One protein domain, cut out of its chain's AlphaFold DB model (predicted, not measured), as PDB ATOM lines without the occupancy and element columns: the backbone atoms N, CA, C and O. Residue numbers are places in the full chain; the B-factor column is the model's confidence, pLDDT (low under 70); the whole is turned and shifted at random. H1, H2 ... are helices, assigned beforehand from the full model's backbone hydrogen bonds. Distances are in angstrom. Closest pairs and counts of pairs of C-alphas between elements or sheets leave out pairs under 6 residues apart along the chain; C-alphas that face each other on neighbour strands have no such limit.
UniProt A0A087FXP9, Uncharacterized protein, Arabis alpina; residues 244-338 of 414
ATOM      1  N   LYS A 244     -39.071 -39.561  -2.672       97.44
ATOM      2  CA  LYS A 244     -39.108 -39.660  -1.201       97.44
ATOM      3  C   LYS A 244     -37.764 -39.258  -0.587       97.44
ATOM      4  O   LYS A 244     -37.758 -38.436   0.326       97.44
ATOM      5  N   GLN A 245     -36.647 -39.761  -1.118       95.00
ATOM      6  CA  GLN A 245     -35.305 -39.415  -0.630       95.00
ATOM      7  C   GLN A 245     -34.994 -37.919  -0.775       95.00
ATOM      8  O   GLN A 245     -34.533 -37.284   0.172       95.00
ATOM      9  N   VAL A 246     -35.307 -37.321  -1.929       93.19
ATOM     10  CA  VAL A 246     -35.141 -35.873  -2.155       93.19
ATOM     11  C   VAL A 246     -36.000 -35.058  -1.183       93.19
ATOM     12  O   VAL A 246     -35.557 -34.022  -0.686       93.19
ATOM     13  N   GLY A 247     -37.217 -35.526  -0.884       95.56
ATOM     14  CA  GLY A 247     -38.075 -34.932   0.142       95.56
ATOM     15  C   GLY A 247     -37.421 -34.940   1.526       95.56
ATOM     16  O   GLY A 247     -37.320 -33.890   2.154       95.56
ATOM     17  N   GLN A 248     -36.906 -36.091   1.966       93.44
ATOM     18  CA  GLN A 248     -36.210 -36.231   3.253       93.44
ATOM     19  C   GLN A 248     -34.962 -35.341   3.337       93.44
ATOM     20  O   GLN A 248     -34.794 -34.602   4.308       93.44
ATOM     21  N   LYS A 249     -34.125 -35.337   2.292       87.81
ATOM     22  CA  LYS A 249     -32.925 -34.486   2.214       87.81
ATOM     23  C   LYS A 249     -33.256 -32.998   2.279       87.81
ATOM     24  O   LYS A 249     -32.536 -32.226   2.908       87.81
ATOM     25  N   ARG A 250     -34.369 -32.574   1.673       92.38
ATOM     26  CA  ARG A 250     -34.834 -31.184   1.762       92.38
ATOM     27  C   ARG A 250     -35.171 -30.789   3.200       92.38
ATOM     28  O   ARG A 250     -34.817 -29.680   3.595       92.38
ATOM     29  N   GLU A 251     -35.834 -31.657   3.961       94.50
ATOM     30  CA  GLU A 251     -36.144 -31.383   5.369       94.50
ATOM     31  C   GLU A 251     -34.876 -31.364   6.232       94.50
ATOM     32  O   GLU A 251     -34.669 -30.406   6.970       94.50
ATOM     33  N   LEU A 252     -33.961 -32.327   6.052       87.88
ATOM     34  CA  LEU A 252     -32.643 -32.326   6.707       87.88
ATOM     35  C   LEU A 252     -31.874 -31.022   6.461       87.88
ATOM     36  O   LEU A 252     -31.366 -30.410   7.399       87.88
ATOM     37  N   ARG A 253     -31.850 -30.540   5.213       84.38
ATOM     38  CA  ARG A 253     -31.209 -29.267   4.861       84.38
ATOM     39  C   ARG A 253     -31.848 -28.072   5.573       84.38
ATOM     40  O   ARG A 253     -31.131 -27.154   5.962       84.38
ATOM     41  N   LYS A 254     -33.177 -28.043   5.731       94.25
ATOM     42  CA  LYS A 254     -33.854 -26.976   6.493       94.25
ATOM     43  C   LYS A 254     -33.431 -27.005   7.961       94.25
ATOM     44  O   LYS A 254     -33.119 -25.951   8.506       94.25
ATOM     45  N   THR A 255     -33.361 -28.193   8.562       92.19
ATOM     46  CA  THR A 255     -32.896 -28.373   9.944       92.19
ATOM     47  C   THR A 255     -31.452 -27.907  10.114       92.19
ATOM     48  O   THR A 255     -31.179 -27.116  11.010       92.19
ATOM     49  N   ALA A 256     -30.540 -28.310   9.223       84.25
ATOM     50  CA  ALA A 256     -29.139 -27.884   9.272       84.25
ATOM     51  C   ALA A 256     -28.997 -26.354   9.189       84.25
ATOM     52  O   ALA A 256     -28.282 -25.756   9.988       84.25
ATOM     53  N   LYS A 257     -29.749 -25.698   8.290       87.44
ATOM     54  CA  LYS A 257     -29.782 -24.228   8.214       87.44
ATOM     55  C   LYS A 257     -30.250 -23.586   9.521       87.44
ATOM     56  O   LYS A 257     -29.655 -22.604   9.948       87.44
ATOM     57  N   ALA A 258     -31.286 -24.131  10.161       91.44
ATOM     58  CA  ALA A 258     -31.770 -23.619  11.443       91.44
ATOM     59  C   ALA A 258     -30.720 -23.768  12.561       91.44
ATOM     60  O   ALA A 258     -30.523 -22.838  13.338       91.44
ATOM     61  N   VAL A 259     -30.003 -24.900  12.604       84.69
ATOM     62  CA  VAL A 259     -28.914 -25.131  13.569       84.69
ATOM     63  C   VAL A 259     -27.764 -24.145  13.360       84.69
ATOM     64  O   VAL A 259     -27.303 -23.556  14.333       84.69
ATOM     65  N   ILE A 260     -27.338 -23.914  12.113       82.19
ATOM     66  CA  ILE A 260     -26.278 -22.944  11.790       82.19
ATOM     67  C   ILE A 260     -26.663 -21.540  12.275       82.19
ATOM     68  O   ILE A 260     -25.863 -20.874  12.927       82.19
ATOM     69  N   VAL A 261     -27.905 -21.105  12.033       88.31
ATOM     70  CA  VAL A 261     -28.396 -19.803  12.520       88.31
ATOM     71  C   VAL A 261     -28.362 -19.728  14.052       88.31
ATOM     72  O   VAL A 261     -27.875 -18.740  14.597       88.31
ATOM     73  N   GLY A 262     -28.804 -20.777  14.754       85.50
ATOM     74  CA  GLY A 262     -28.742 -20.828  16.220       85.50
ATOM     75  C   GLY A 262     -27.310 -20.832  16.772       85.50
ATOM     76  O   GLY A 262     -27.044 -20.229  17.811       85.50
ATOM     77  N   LEU A 263     -26.366 -21.467  16.071       81.69
ATOM     78  CA  LEU A 263     -24.942 -21.415  16.411       81.69
ATOM     79  C   LEU A 263     -24.373 -20.001  16.262       81.69
ATOM     80  O   LEU A 263     -23.676 -19.544  17.166       81.69
ATOM     81  N   HIS A 264     -24.707 -19.288  15.183       79.75
ATOM     82  CA  HIS A 264     -24.311 -17.886  15.010       79.75
ATOM     83  C   HIS A 264     -24.820 -16.995  16.152       79.75
ATOM     84  O   HIS A 264     -24.072 -16.151  16.646       79.75
ATOM     85  N   GLU A 265     -26.059 -17.199  16.605       89.00
ATOM     86  CA  GLU A 265     -26.632 -16.457  17.734       89.00
ATOM     87  C   GLU A 265     -25.886 -16.744  19.046       89.00
ATOM     88  O   GLU A 265     -25.458 -15.812  19.731       89.00
ATOM     89  N   LYS A 266     -25.642 -18.022  19.367       81.94
ATOM     90  CA  LYS A 266     -24.848 -18.407  20.546       81.94
ATOM     91  C   LYS A 266     -23.441 -17.819  20.503       81.94
ATOM     92  O   LYS A 266     -22.957 -17.294  21.504       81.94
ATOM     93  N   PHE A 267     -22.800 -17.864  19.338       75.94
ATOM     94  CA  PHE A 267     -21.459 -17.326  19.155       75.94
ATOM     95  C   PHE A 267     -21.421 -15.808  19.385       75.94
ATOM     96  O   PHE A 267     -20.519 -15.306  20.055       75.94
ATOM     97  N   ALA A 268     -22.436 -15.078  18.914       82.88
ATOM     98  CA  ALA A 268     -22.577 -13.647  19.176       82.88
ATOM     99  C   ALA A 268     -22.721 -13.338  20.681       82.88
ATOM    100  O   ALA A 268     -22.095 -12.394  21.168       82.88
ATOM    101  N   ILE A 269     -23.477 -14.153  21.430       82.94
ATOM    102  CA  ILE A 269     -23.633 -14.016  22.891       82.94
ATOM    103  C   ILE A 269     -22.300 -14.253  23.613       82.94
ATOM    104  O   ILE A 269     -21.894 -13.434  24.440       82.94
ATOM    105  N   VAL A 270     -21.599 -15.348  23.298       76.56
ATOM    106  CA  VAL A 270     -20.289 -15.664  23.897       76.56
ATOM    107  C   VAL A 270     -19.276 -14.563  23.580       76.56
ATOM    108  O   VAL A 270     -18.562 -14.113  24.477       76.56
ATOM    109  N   LYS A 271     -19.257 -14.067  22.336       73.81
ATOM    110  CA  LYS A 271     -18.404 -12.945  21.929       73.81
ATOM    111  C   LYS A 271     -18.689 -11.695  22.766       73.81
ATOM    112  O   LYS A 271     -17.746 -11.095  23.275       73.81
ATOM    113  N   ALA A 272     -19.960 -11.329  22.952       79.75
ATOM    114  CA  ALA A 272     -20.352 -10.182  23.774       79.75
ATOM    115  C   ALA A 272     -19.899 -10.333  25.238       79.75
ATOM    116  O   ALA A 272     -19.281  -9.415  25.778       79.75
ATOM    117  N   LYS A 273     -20.108 -11.511  25.849       76.69
ATOM    118  CA  LYS A 273     -19.623 -11.817  27.209       76.69
ATOM    119  C   LYS A 273     -18.095 -11.745  27.317       76.69
ATOM    120  O   LYS A 273     -17.562 -11.256  28.308       76.69
ATOM    121  N   PHE A 274     -17.364 -12.222  26.308       67.06
ATOM    122  CA  PHE A 274     -15.901 -12.179  26.307       67.06
ATOM    123  C   PHE A 274     -15.364 -10.740  26.239       67.06
ATOM    124  O   PHE A 274     -14.408 -10.414  26.943       67.06
ATOM    125  N   VAL A 275     -15.999  -9.876  25.434       72.56
ATOM    126  CA  VAL A 275     -15.682  -8.436  25.366       72.56
ATOM    127  C   VAL A 275     -15.861  -7.777  26.740       72.56
ATOM    128  O   VAL A 275     -15.007  -7.000  27.160       72.56
ATOM    129  N   GLU A 276     -16.940  -8.118  27.450       76.81
ATOM    130  CA  GLU A 276     -17.246  -7.600  28.790       76.81
ATOM    131  C   GLU A 276     -16.220  -8.043  29.852       76.81
ATOM    132  O   GLU A 276     -15.831  -7.247  30.705       76.81
ATOM    133  N   LEU A 277     -15.742  -9.292  29.785       68.38
ATOM    134  CA  LEU A 277     -14.840  -9.866  30.790       68.38
ATOM    135  C   LEU A 277     -13.361  -9.478  30.631       68.38
ATOM    136  O   LEU A 277     -12.660  -9.398  31.643       68.38
ATOM    137  N   ASN A 278     -12.870  -9.273  29.402       60.34
ATOM    138  CA  ASN A 278     -11.425  -9.191  29.122       60.34
ATOM    139  C   ASN A 278     -10.936  -7.863  28.514       60.34
ATOM    140  O   ASN A 278      -9.724  -7.672  28.397       60.34
ATOM    141  N   GLY A 279     -11.823  -6.934  28.143       63.47
ATOM    142  CA  GLY A 279     -11.421  -5.787  27.321       63.47
ATOM    143  C   GLY A 279     -10.981  -6.209  25.908       63.47
ATOM    144  O   GLY A 279     -11.183  -7.352  25.505       63.47
ATOM    145  N   ASP A 280     -10.434  -5.255  25.144       52.44
ATOM    146  CA  ASP A 280     -10.358  -5.249  23.668       52.44
ATOM    147  C   ASP A 280     -10.089  -6.634  23.014       52.44
ATOM    148  O   ASP A 280      -9.009  -7.214  23.199       52.44
ATOM    149  N   PRO A 281     -11.040  -7.211  22.251       54.00
ATOM    150  CA  PRO A 281     -11.006  -8.628  21.920       54.00
ATOM    151  C   PRO A 281     -10.346  -8.869  20.561       54.00
ATOM    152  O   PRO A 281     -10.928  -8.631  19.503       54.00
ATOM    153  N   LYS A 282      -9.154  -9.468  20.572       54.62
ATOM    154  CA  LYS A 282      -8.600 -10.161  19.399       54.62
ATOM    155  C   LYS A 282      -9.134 -11.595  19.343       54.62
ATOM    156  O   LYS A 282      -8.427 -12.527  19.712       54.62
ATOM    157  N   VAL A 283     -10.351 -11.785  18.831       55.59
ATOM    158  CA  VAL A 283     -10.839 -13.116  18.403       55.59
ATOM    159  C   VAL A 283     -11.245 -13.120  16.914       55.59
ATOM    160  O   VAL A 283     -12.389 -13.418  16.596       55.59
ATOM    161  N   PRO A 284     -10.349 -12.772  15.965       60.34
ATOM    162  CA  PRO A 284     -10.689 -12.756  14.537       60.34
ATOM    163  C   PRO A 284     -10.844 -14.155  13.910       60.34
ATOM    164  O   PRO A 284     -11.537 -14.304  12.916       60.34
ATOM    165  N   ARG A 285     -10.233 -15.205  14.478       65.06
ATOM    166  CA  ARG A 285     -10.136 -16.512  13.798       65.06
ATOM    167  C   ARG A 285     -11.452 -17.281  13.671       65.06
ATOM    168  O   ARG A 285     -11.662 -17.941  12.664       65.06
ATOM    169  N   LEU A 286     -12.326 -17.198  14.670       65.06
ATOM    170  CA  LEU A 286     -13.540 -18.019  14.693       65.06
ATOM    171  C   LEU A 286     -14.648 -17.479  13.776       65.06
ATOM    172  O   LEU A 286     -15.464 -18.254  13.290       65.06
ATOM    173  N   GLU A 287     -14.672 -16.172  13.500       66.88
ATOM    174  CA  GLU A 287     -15.643 -15.581  12.565       66.88
ATOM    175  C   GLU A 287     -15.332 -15.963  11.123       66.88
ATOM    176  O   GLU A 287     -16.246 -16.302  10.374       66.88
ATOM    177  N   ASP A 288     -14.047 -15.973  10.765       76.62
ATOM    178  CA  ASP A 288     -13.584 -16.420   9.456       76.62
ATOM    179  C   ASP A 288     -13.890 -17.912   9.244       76.62
ATOM    180  O   ASP A 288     -14.323 -18.301   8.162       76.62
ATOM    181  N   GLU A 289     -13.741 -18.747  10.279       72.31
ATOM    182  CA  GLU A 289     -14.089 -20.174  10.227       72.31
ATOM    183  C   GLU A 289     -15.605 -20.403  10.100       72.31
ATOM    184  O   GLU A 289     -16.029 -21.215   9.277       72.31
ATOM    185  N   LEU A 290     -16.438 -19.653  10.833       71.19
ATOM    186  CA  LEU A 290     -17.904 -19.721  10.717       71.19
ATOM    187  C   LEU A 290     -18.404 -19.197   9.364       71.19
ATOM    188  O   LEU A 290     -19.284 -19.806   8.753       71.19
ATOM    189  N   ALA A 291     -17.836 -18.096   8.869       77.50
ATOM    190  CA  ALA A 291     -18.137 -17.568   7.542       77.50
ATOM    191  C   ALA A 291     -17.689 -18.541   6.442       77.50
ATOM    192  O   ALA A 291     -18.436 -18.770   5.490       77.50
ATOM    193  N   SER A 292     -16.517 -19.167   6.602       80.50
ATOM    194  CA  SER A 292     -16.032 -20.225   5.714       80.50
ATOM    195  C   SER A 292     -16.969 -21.429   5.731       80.50
ATOM    196  O   SER A 292     -17.335 -21.906   4.664       80.50
ATOM    197  N   LEU A 293     -17.412 -21.893   6.904       77.88
ATOM    198  CA  LEU A 293     -18.343 -23.016   7.024       77.88
ATOM    199  C   LEU A 293     -19.688 -22.692   6.368       77.88
ATOM    200  O   LEU A 293     -20.215 -23.497   5.608       77.88
ATOM    201  N   SER A 294     -20.225 -21.490   6.592       76.94
ATOM    202  CA  SER A 294     -21.455 -21.041   5.932       76.94
ATOM    203  C   SER A 294     -21.305 -20.994   4.406       76.94
ATOM    204  O   SER A 294     -22.210 -21.431   3.693       76.94
ATOM    205  N   ALA A 295     -20.178 -20.486   3.899       82.56
ATOM    206  CA  ALA A 295     -19.899 -20.436   2.467       82.56
ATOM    207  C   ALA A 295     -19.713 -21.839   1.864       82.56
ATOM    208  O   ALA A 295     -20.210 -22.104   0.773       82.56
ATOM    209  N   ASP A 296     -19.064 -22.757   2.584       77.19
ATOM    210  CA  ASP A 296     -18.839 -24.137   2.144       77.19
ATOM    211  C   ASP A 296     -20.161 -24.931   2.101       77.19
ATOM    212  O   ASP A 296     -20.432 -25.668   1.152       77.19
ATOM    213  N   VAL A 297     -21.072 -24.692   3.053       76.81
ATOM    214  CA  VAL A 297     -22.446 -25.235   3.032       76.81
ATOM    215  C   VAL A 297     -23.252 -24.729   1.830       76.81
ATOM    216  O   VAL A 297     -24.123 -25.438   1.314       76.81
ATOM    217  N   GLU A 298     -22.998 -23.501   1.380       81.50
ATOM    218  CA  GLU A 298     -23.665 -22.914   0.217       81.50
ATOM    219  C   GLU A 298     -23.037 -23.351  -1.116       81.50
ATOM    220  O   GLU A 298     -23.761 -23.567  -2.090       81.50
ATOM    221  N   ALA A 299     -21.719 -23.552  -1.153       82.25
ATOM    222  CA  ALA A 299     -20.996 -24.014  -2.334       82.25
ATOM    223  C   ALA A 299     -21.263 -25.496  -2.645       82.25
ATOM    224  O   ALA A 299     -21.422 -25.861  -3.809       82.25
ATOM    225  N   ASN A 300     -21.393 -26.343  -1.620       80.12
ATOM    226  CA  ASN A 300     -21.576 -27.792  -1.779       80.12
ATOM    227  C   ASN A 300     -23.052 -28.217  -1.784       80.12
ATOM    228  O   ASN A 300     -23.427 -29.300  -1.327       80.12
ATOM    229  N   VAL A 301     -23.930 -27.361  -2.314       67.06
ATOM    230  CA  VAL A 301     -25.361 -27.654  -2.443       67.06
ATOM    231  C   VAL A 301     -25.568 -28.785  -3.453       67.06
ATOM    232  O   VAL A 301     -25.696 -28.558  -4.653       67.06
ATOM    233  N   GLY A 302     -25.644 -30.015  -2.942       68.38
ATOM    234  CA  GLY A 302     -25.946 -31.217  -3.721       68.38
ATOM    235  C   GLY A 302     -24.972 -32.380  -3.539       68.38
ATOM    236  O   GLY A 302     -25.269 -33.454  -4.053       68.38
ATOM    237  N   ASP A 303     -23.862 -32.200  -2.816       81.00
ATOM    238  CA  ASP A 303     -22.941 -33.296  -2.493       81.00
ATOM    239  C   ASP A 303     -23.402 -34.019  -1.214       81.00
ATOM    240  O   ASP A 303     -23.462 -33.444  -0.124       81.00
ATOM    241  N   GLU A 304     -23.804 -35.279  -1.378       72.44
ATOM    242  CA  GLU A 304     -24.402 -36.093  -0.318       72.44
ATOM    243  C   GLU A 304     -23.362 -36.611   0.678       72.44
ATOM    244  O   GLU A 304     -23.608 -36.555   1.880       72.44
ATOM    245  N   GLU A 305     -22.190 -37.042   0.199       79.69
ATOM    246  CA  GLU A 305     -21.090 -37.475   1.074       79.69
ATOM    247  C   GLU A 305     -20.558 -36.296   1.889       79.69
ATOM    248  O   GLU A 305     -20.234 -36.431   3.071       79.69
ATOM    249  N   TYR A 306     -20.506 -35.117   1.267       79.88
ATOM    250  CA  TYR A 306     -20.104 -33.897   1.948       79.88
ATOM    251  C   TYR A 306     -21.100 -33.500   3.052       79.88
ATOM    252  O   TYR A 306     -20.683 -33.072   4.128       79.88
ATOM    253  N   PHE A 307     -22.407 -33.681   2.833       72.19
ATOM    254  CA  PHE A 307     -23.423 -33.330   3.829       72.19
ATOM    255  C   PHE A 307     -23.366 -34.219   5.079       72.19
ATOM    256  O   PHE A 307     -23.464 -33.702   6.192       72.19
ATOM    257  N   ASP A 308     -23.167 -35.531   4.923       78.62
ATOM    258  CA  ASP A 308     -23.007 -36.435   6.071       78.62
ATOM    259  C   ASP A 308     -21.770 -36.045   6.900       78.62
ATOM    260  O   ASP A 308     -21.837 -35.917   8.124       78.62
ATOM    261  N   LYS A 309     -20.662 -35.727   6.222       84.69
ATOM    262  CA  LYS A 309     -19.419 -35.273   6.858       84.69
ATOM    263  C   LYS A 309     -19.552 -33.912   7.551       84.69
ATOM    264  O   LYS A 309     -18.965 -33.697   8.610       84.69
ATOM    265  N   LEU A 310     -20.342 -33.002   6.982       77.94
ATOM    266  CA  LEU A 310     -20.678 -31.712   7.584       77.94
ATOM    267  C   LEU A 310     -21.467 -31.890   8.887       77.94
ATOM    268  O   LEU A 310     -21.180 -31.211   9.871       77.94
ATOM    269  N   MET A 311     -22.458 -32.784   8.908       77.00
ATOM    270  CA  MET A 311     -23.257 -33.040  10.110       77.00
ATOM    271  C   MET A 311     -22.419 -33.673  11.230       77.00
ATOM    272  O   MET A 311     -22.629 -33.341  12.398       77.00
ATOM    273  N   GLU A 312     -21.453 -34.530  10.883       81.62
ATOM    274  CA  GLU A 312     -20.446 -35.061  11.813       81.62
ATOM    275  C   GLU A 312     -19.579 -33.923  12.389       81.62
ATOM    276  O   GLU A 312     -19.475 -33.767  13.603       81.62
ATOM    277  N   SER A 313     -19.046 -33.048  11.527       77.44
ATOM    278  CA  SER A 313     -18.195 -31.922  11.941       77.44
ATOM    279  C   SER A 313     -18.938 -30.883  12.790       77.44
ATOM    280  O   SER A 313     -18.397 -30.382  13.775       77.44
ATOM    281  N   LEU A 314     -20.198 -30.581  12.464       73.44
ATOM    282  CA  LEU A 314     -21.041 -29.688  13.264       73.44
ATOM    283  C   LEU A 314     -21.322 -30.259  14.656       73.44
ATOM    284  O   LEU A 314     -21.376 -29.500  15.626       73.44
ATOM    285  N   ARG A 315     -21.494 -31.583  14.764       79.94
ATOM    286  CA  ARG A 315     -21.652 -32.267  16.052       79.94
ATOM    287  C   ARG A 315     -20.384 -32.131  16.897       79.94
ATOM    288  O   ARG A 315     -20.488 -31.727  18.049       79.94
ATOM    289  N   GLU A 316     -19.211 -32.375  16.314       76.12
ATOM    290  CA  GLU A 316     -17.925 -32.187  17.002       76.12
ATOM    291  C   GLU A 316     -17.710 -30.726  17.445       76.12
ATOM    292  O   GLU A 316     -17.287 -30.470  18.571       76.12
ATOM    293  N   CYS A 317     -18.054 -29.748  16.596       68.44
ATOM    294  CA  CYS A 317     -17.957 -28.322  16.931       68.44
ATOM    295  C   CYS A 317     -18.862 -27.926  18.107       68.44
ATOM    296  O   CYS A 317     -18.449 -27.160  18.979       68.44
ATOM    297  N   LEU A 318     -20.091 -28.447  18.146       70.25
ATOM    298  CA  LEU A 318     -21.026 -28.221  19.251       70.25
ATOM    299  C   LEU A 318     -20.460 -28.715  20.587       70.25
ATOM    300  O   LEU A 318     -20.582 -28.002  21.582       70.25
ATOM    301  N   ASP A 319     -19.813 -29.880  20.607       75.75
ATOM    302  CA  ASP A 319     -19.211 -30.429  21.827       75.75
ATOM    303  C   ASP A 319     -18.081 -29.533  22.360       75.75
ATOM    304  O   ASP A 319     -18.001 -29.298  23.568       75.75
ATOM    305  N   VAL A 320     -17.248 -28.972  21.473       70.62
ATOM    306  CA  VAL A 320     -16.175 -28.036  21.857       70.62
ATOM    307  C   VAL A 320     -16.749 -26.744  22.438       70.62
ATOM    308  O   VAL A 320     -16.333 -26.321  23.515       70.62
ATOM    309  N   VAL A 321     -17.737 -26.133  21.772       66.69
ATOM    310  CA  VAL A 321     -18.347 -24.873  22.235       66.69
ATOM    311  C   VAL A 321     -19.048 -25.053  23.583       66.69
ATOM    312  O   VAL A 321     -18.897 -24.207  24.464       66.69
ATOM    313  N   LEU A 322     -19.769 -26.162  23.781       68.94
ATOM    314  CA  LEU A 322     -20.421 -26.468  25.060       68.94
ATOM    315  C   LEU A 322     -19.402 -26.714  26.185       68.94
ATOM    316  O   LEU A 322     -19.619 -26.284  27.318       68.94
ATOM    317  N   LEU A 323     -18.272 -27.362  25.887       68.00
ATOM    318  CA  LEU A 323     -17.166 -27.523  26.837       68.00
ATOM    319  C   LEU A 323     -16.530 -26.183  27.228       68.00
ATOM    320  O   LEU A 323     -16.200 -25.989  28.401       68.00
ATOM    321  N   GLU A 324     -16.368 -25.261  26.280       64.62
ATOM    322  CA  GLU A 324     -15.829 -23.921  26.535       64.62
ATOM    323  C   GLU A 324     -16.801 -23.073  27.379       64.62
ATOM    324  O   GLU A 324     -16.378 -22.407  28.324       64.62
ATOM    325  N   GLU A 325     -18.108 -23.148  27.103       62.59
ATOM    326  CA  GLU A 325     -19.157 -22.459  27.872       62.59
ATOM    327  C   GLU A 325     -19.167 -22.920  29.341       62.59
ATOM    328  O   GLU A 325     -19.110 -22.088  30.250       62.59
ATOM    329  N   MET A 326     -19.080 -24.235  29.590       63.12
ATOM    330  CA  MET A 326     -18.945 -24.779  30.952       63.12
ATOM    331  C   MET A 326     -17.664 -24.312  31.664       63.12
ATOM    332  O   MET A 326     -17.661 -24.123  32.884       63.12
ATOM    333  N   ARG A 327     -16.559 -24.116  30.932       61.41
ATOM    334  CA  ARG A 327     -15.315 -23.582  31.514       61.41
ATOM    335  C   ARG A 327     -15.459 -22.118  31.909       61.41
ATOM    336  O   ARG A 327     -14.969 -21.737  32.969       61.41
ATOM    337  N   ILE A 328     -16.126 -21.304  31.095       62.06
ATOM    338  CA  ILE A 328     -16.331 -19.879  31.388       62.06
ATOM    339  C   ILE A 328     -17.232 -19.708  32.618       62.06
ATOM    340  O   ILE A 328     -16.883 -18.934  33.511       62.06
ATOM    341  N   ASP A 329     -18.316 -20.480  32.722       58.47
ATOM    342  CA  ASP A 329     -19.194 -20.451  33.899       58.47
ATOM    343  C   ASP A 329     -18.455 -20.905  35.173       58.47
ATOM    344  O   ASP A 329     -18.608 -20.301  36.239       58.47
ATOM    345  N   SER A 330     -17.560 -21.894  35.062       60.50
ATOM    346  CA  SER A 330     -16.688 -22.326  36.164       60.50
ATOM    347  C   SER A 330     -15.690 -21.244  36.601       60.50
ATOM    348  O   SER A 330     -15.491 -21.050  37.802       60.50
ATOM    349  N   VAL A 331     -15.080 -20.508  35.667       57.44
ATOM    350  CA  VAL A 331     -14.112 -19.439  35.980       57.44
ATOM    351  C   VAL A 331     -14.808 -18.190  36.535       57.44
ATOM    352  O   VAL A 331     -14.270 -17.545  37.437       57.44
ATOM    353  N   GLY A 332     -16.019 -17.869  36.068       58.41
ATOM    354  CA  GLY A 332     -16.859 -16.816  36.650       58.41
ATOM    355  C   GLY A 332     -17.256 -17.122  38.098       58.41
ATOM    356  O   GLY A 332     -17.122 -16.262  38.973       58.41
ATOM    357  N   LEU A 333     -17.640 -18.372  38.380       56.56
ATOM    358  CA  LEU A 333     -17.854 -18.867  39.745       56.56
ATOM    359  C   LEU A 333     -16.573 -18.800  40.592       56.56
ATOM    360  O   LEU A 333     -16.623 -18.370  41.742       56.56
ATOM    361  N   LEU A 334     -15.416 -19.154  40.024       53.78
ATOM    362  CA  LEU A 334     -14.130 -19.122  40.729       53.78
ATOM    363  C   LEU A 334     -13.675 -17.691  41.068       53.78
ATOM    364  O   LEU A 334     -13.072 -17.466  42.116       53.78
ATOM    365  N   LYS A 335     -13.992 -16.703  40.221       52.38
ATOM    366  CA  LYS A 335     -13.673 -15.289  40.471       52.38
ATOM    367  C   LYS A 335     -14.543 -14.693  41.582       52.38
ATOM    368  O   LYS A 335     -14.023 -13.958  42.418       52.38
ATOM    369  N   ASN A 336     -15.820 -15.077  41.654       52.62
ATOM    370  CA  ASN A 336     -16.686 -14.748  42.794       52.62
ATOM    371  C   ASN A 336     -16.248 -15.460  44.087       52.62
ATOM    372  O   ASN A 336     -16.486 -14.949  45.178       52.62
ATOM    373  N   LEU A 337     -15.563 -16.601  43.974       50.47
ATOM    374  CA  LEU A 337     -15.028 -17.350  45.111       50.47
ATOM    375  C   LEU A 337     -13.731 -16.748  45.697       50.47
ATOM    376  O   LEU A 337     -13.367 -17.091  46.818       50.47
ATOM    377  N   MET A 338     -13.027 -15.851  44.989       47.97
ATOM    378  CA  MET A 338     -11.659 -15.435  45.351       47.97
ATOM    379  C   MET A 338     -11.464 -14.000  45.866       47.97
ATOM    380  O   MET A 338     -10.317 -13.589  46.035       47.97
TER     381      MET A 338
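Overview. This is residues 244 to 338 of the 414 residues of an uncharacterized protein of Arabis alpina (UniProt A0A087FXP9). A loose, rod-shaped arrangement of three helices: two long ones, H1 and H3, run the same way at a shallow angle to each other, and the short H2 runs back the opposite way to H1 between them in the chain. The helices are spaced rather than tightly packed, and the last residues, 333 to 338, stick out at one end. The printed part has 95 residues with three named helices, in the order H1, H2, H3 along the chain, and no named strand; the class is all helix. The whole is loose, with a radius of gyration of the C-alphas of 16.7 A, and the C-alphas span 59 by 23 by 17 A.

Arrangement. The longest helix by residues is H1, residues 244 to 278. H2, residues 285 to 299, is close to H1 but not clearly touching it, with 2 pairs of C-alphas within 8 A. Their closest C-alphas are those of Ile 260 and Ser 294, 7.8 A apart. H1 and H2 run opposite ways at a shallow tilt of 14 degrees, and their centres are 11.9 A apart. H3, residues 304 to 337, is also close to H1 but not clearly touching, with 2 pairs of C-alphas within 8 A. Their closest C-alphas are those of Ala 256 and Met 311, 7.9 A apart. H1 and H3 run the same way at a shallow tilt of 26 degrees, with their centres 12.6 A apart. H2 and H3 are near each other, with 7 pairs of C-alphas within 10 A; no pair is within 8 A, but only just, the closest being 8.1 A apart. In H1, H2 and H3 every O i to N i+4 pair is within hydrogen-bond range.

Along the chain. H1 has 35 residues, Lys 244 to Asn 278, and measures 51.1 A from first to last C-alpha; it begins at C-alpha 244, at (-39.108, -39.660, -1.201). H2 has 15 residues, Arg 285 to Ala 299, and measures 20.8 A; C-alpha 285 is at (-10.136, -16.512, 13.798). H3 has 34 residues, Glu 304 to Leu 337, and measures 50.0 A; it ends at C-alpha 337, at (-15.028, -17.350, 45.111).

Size, cuts and confidence. The outline is a rod, and the two C-alphas farthest apart, those of Lys 244 and Met 338, are 59.2 A apart. Residues 333 to 338, of which 333 to 337 belong to H3, stand free. The printed part has no cut. The link from H2 to H3, with 4 residues, is tight, and the link from H1 to H2, with 6 residues, is short. The mean pLDDT of the printed part is 74.4; 33 residues are under 70, among them residues 277 to 287 and 321 to 338 of this predicted model.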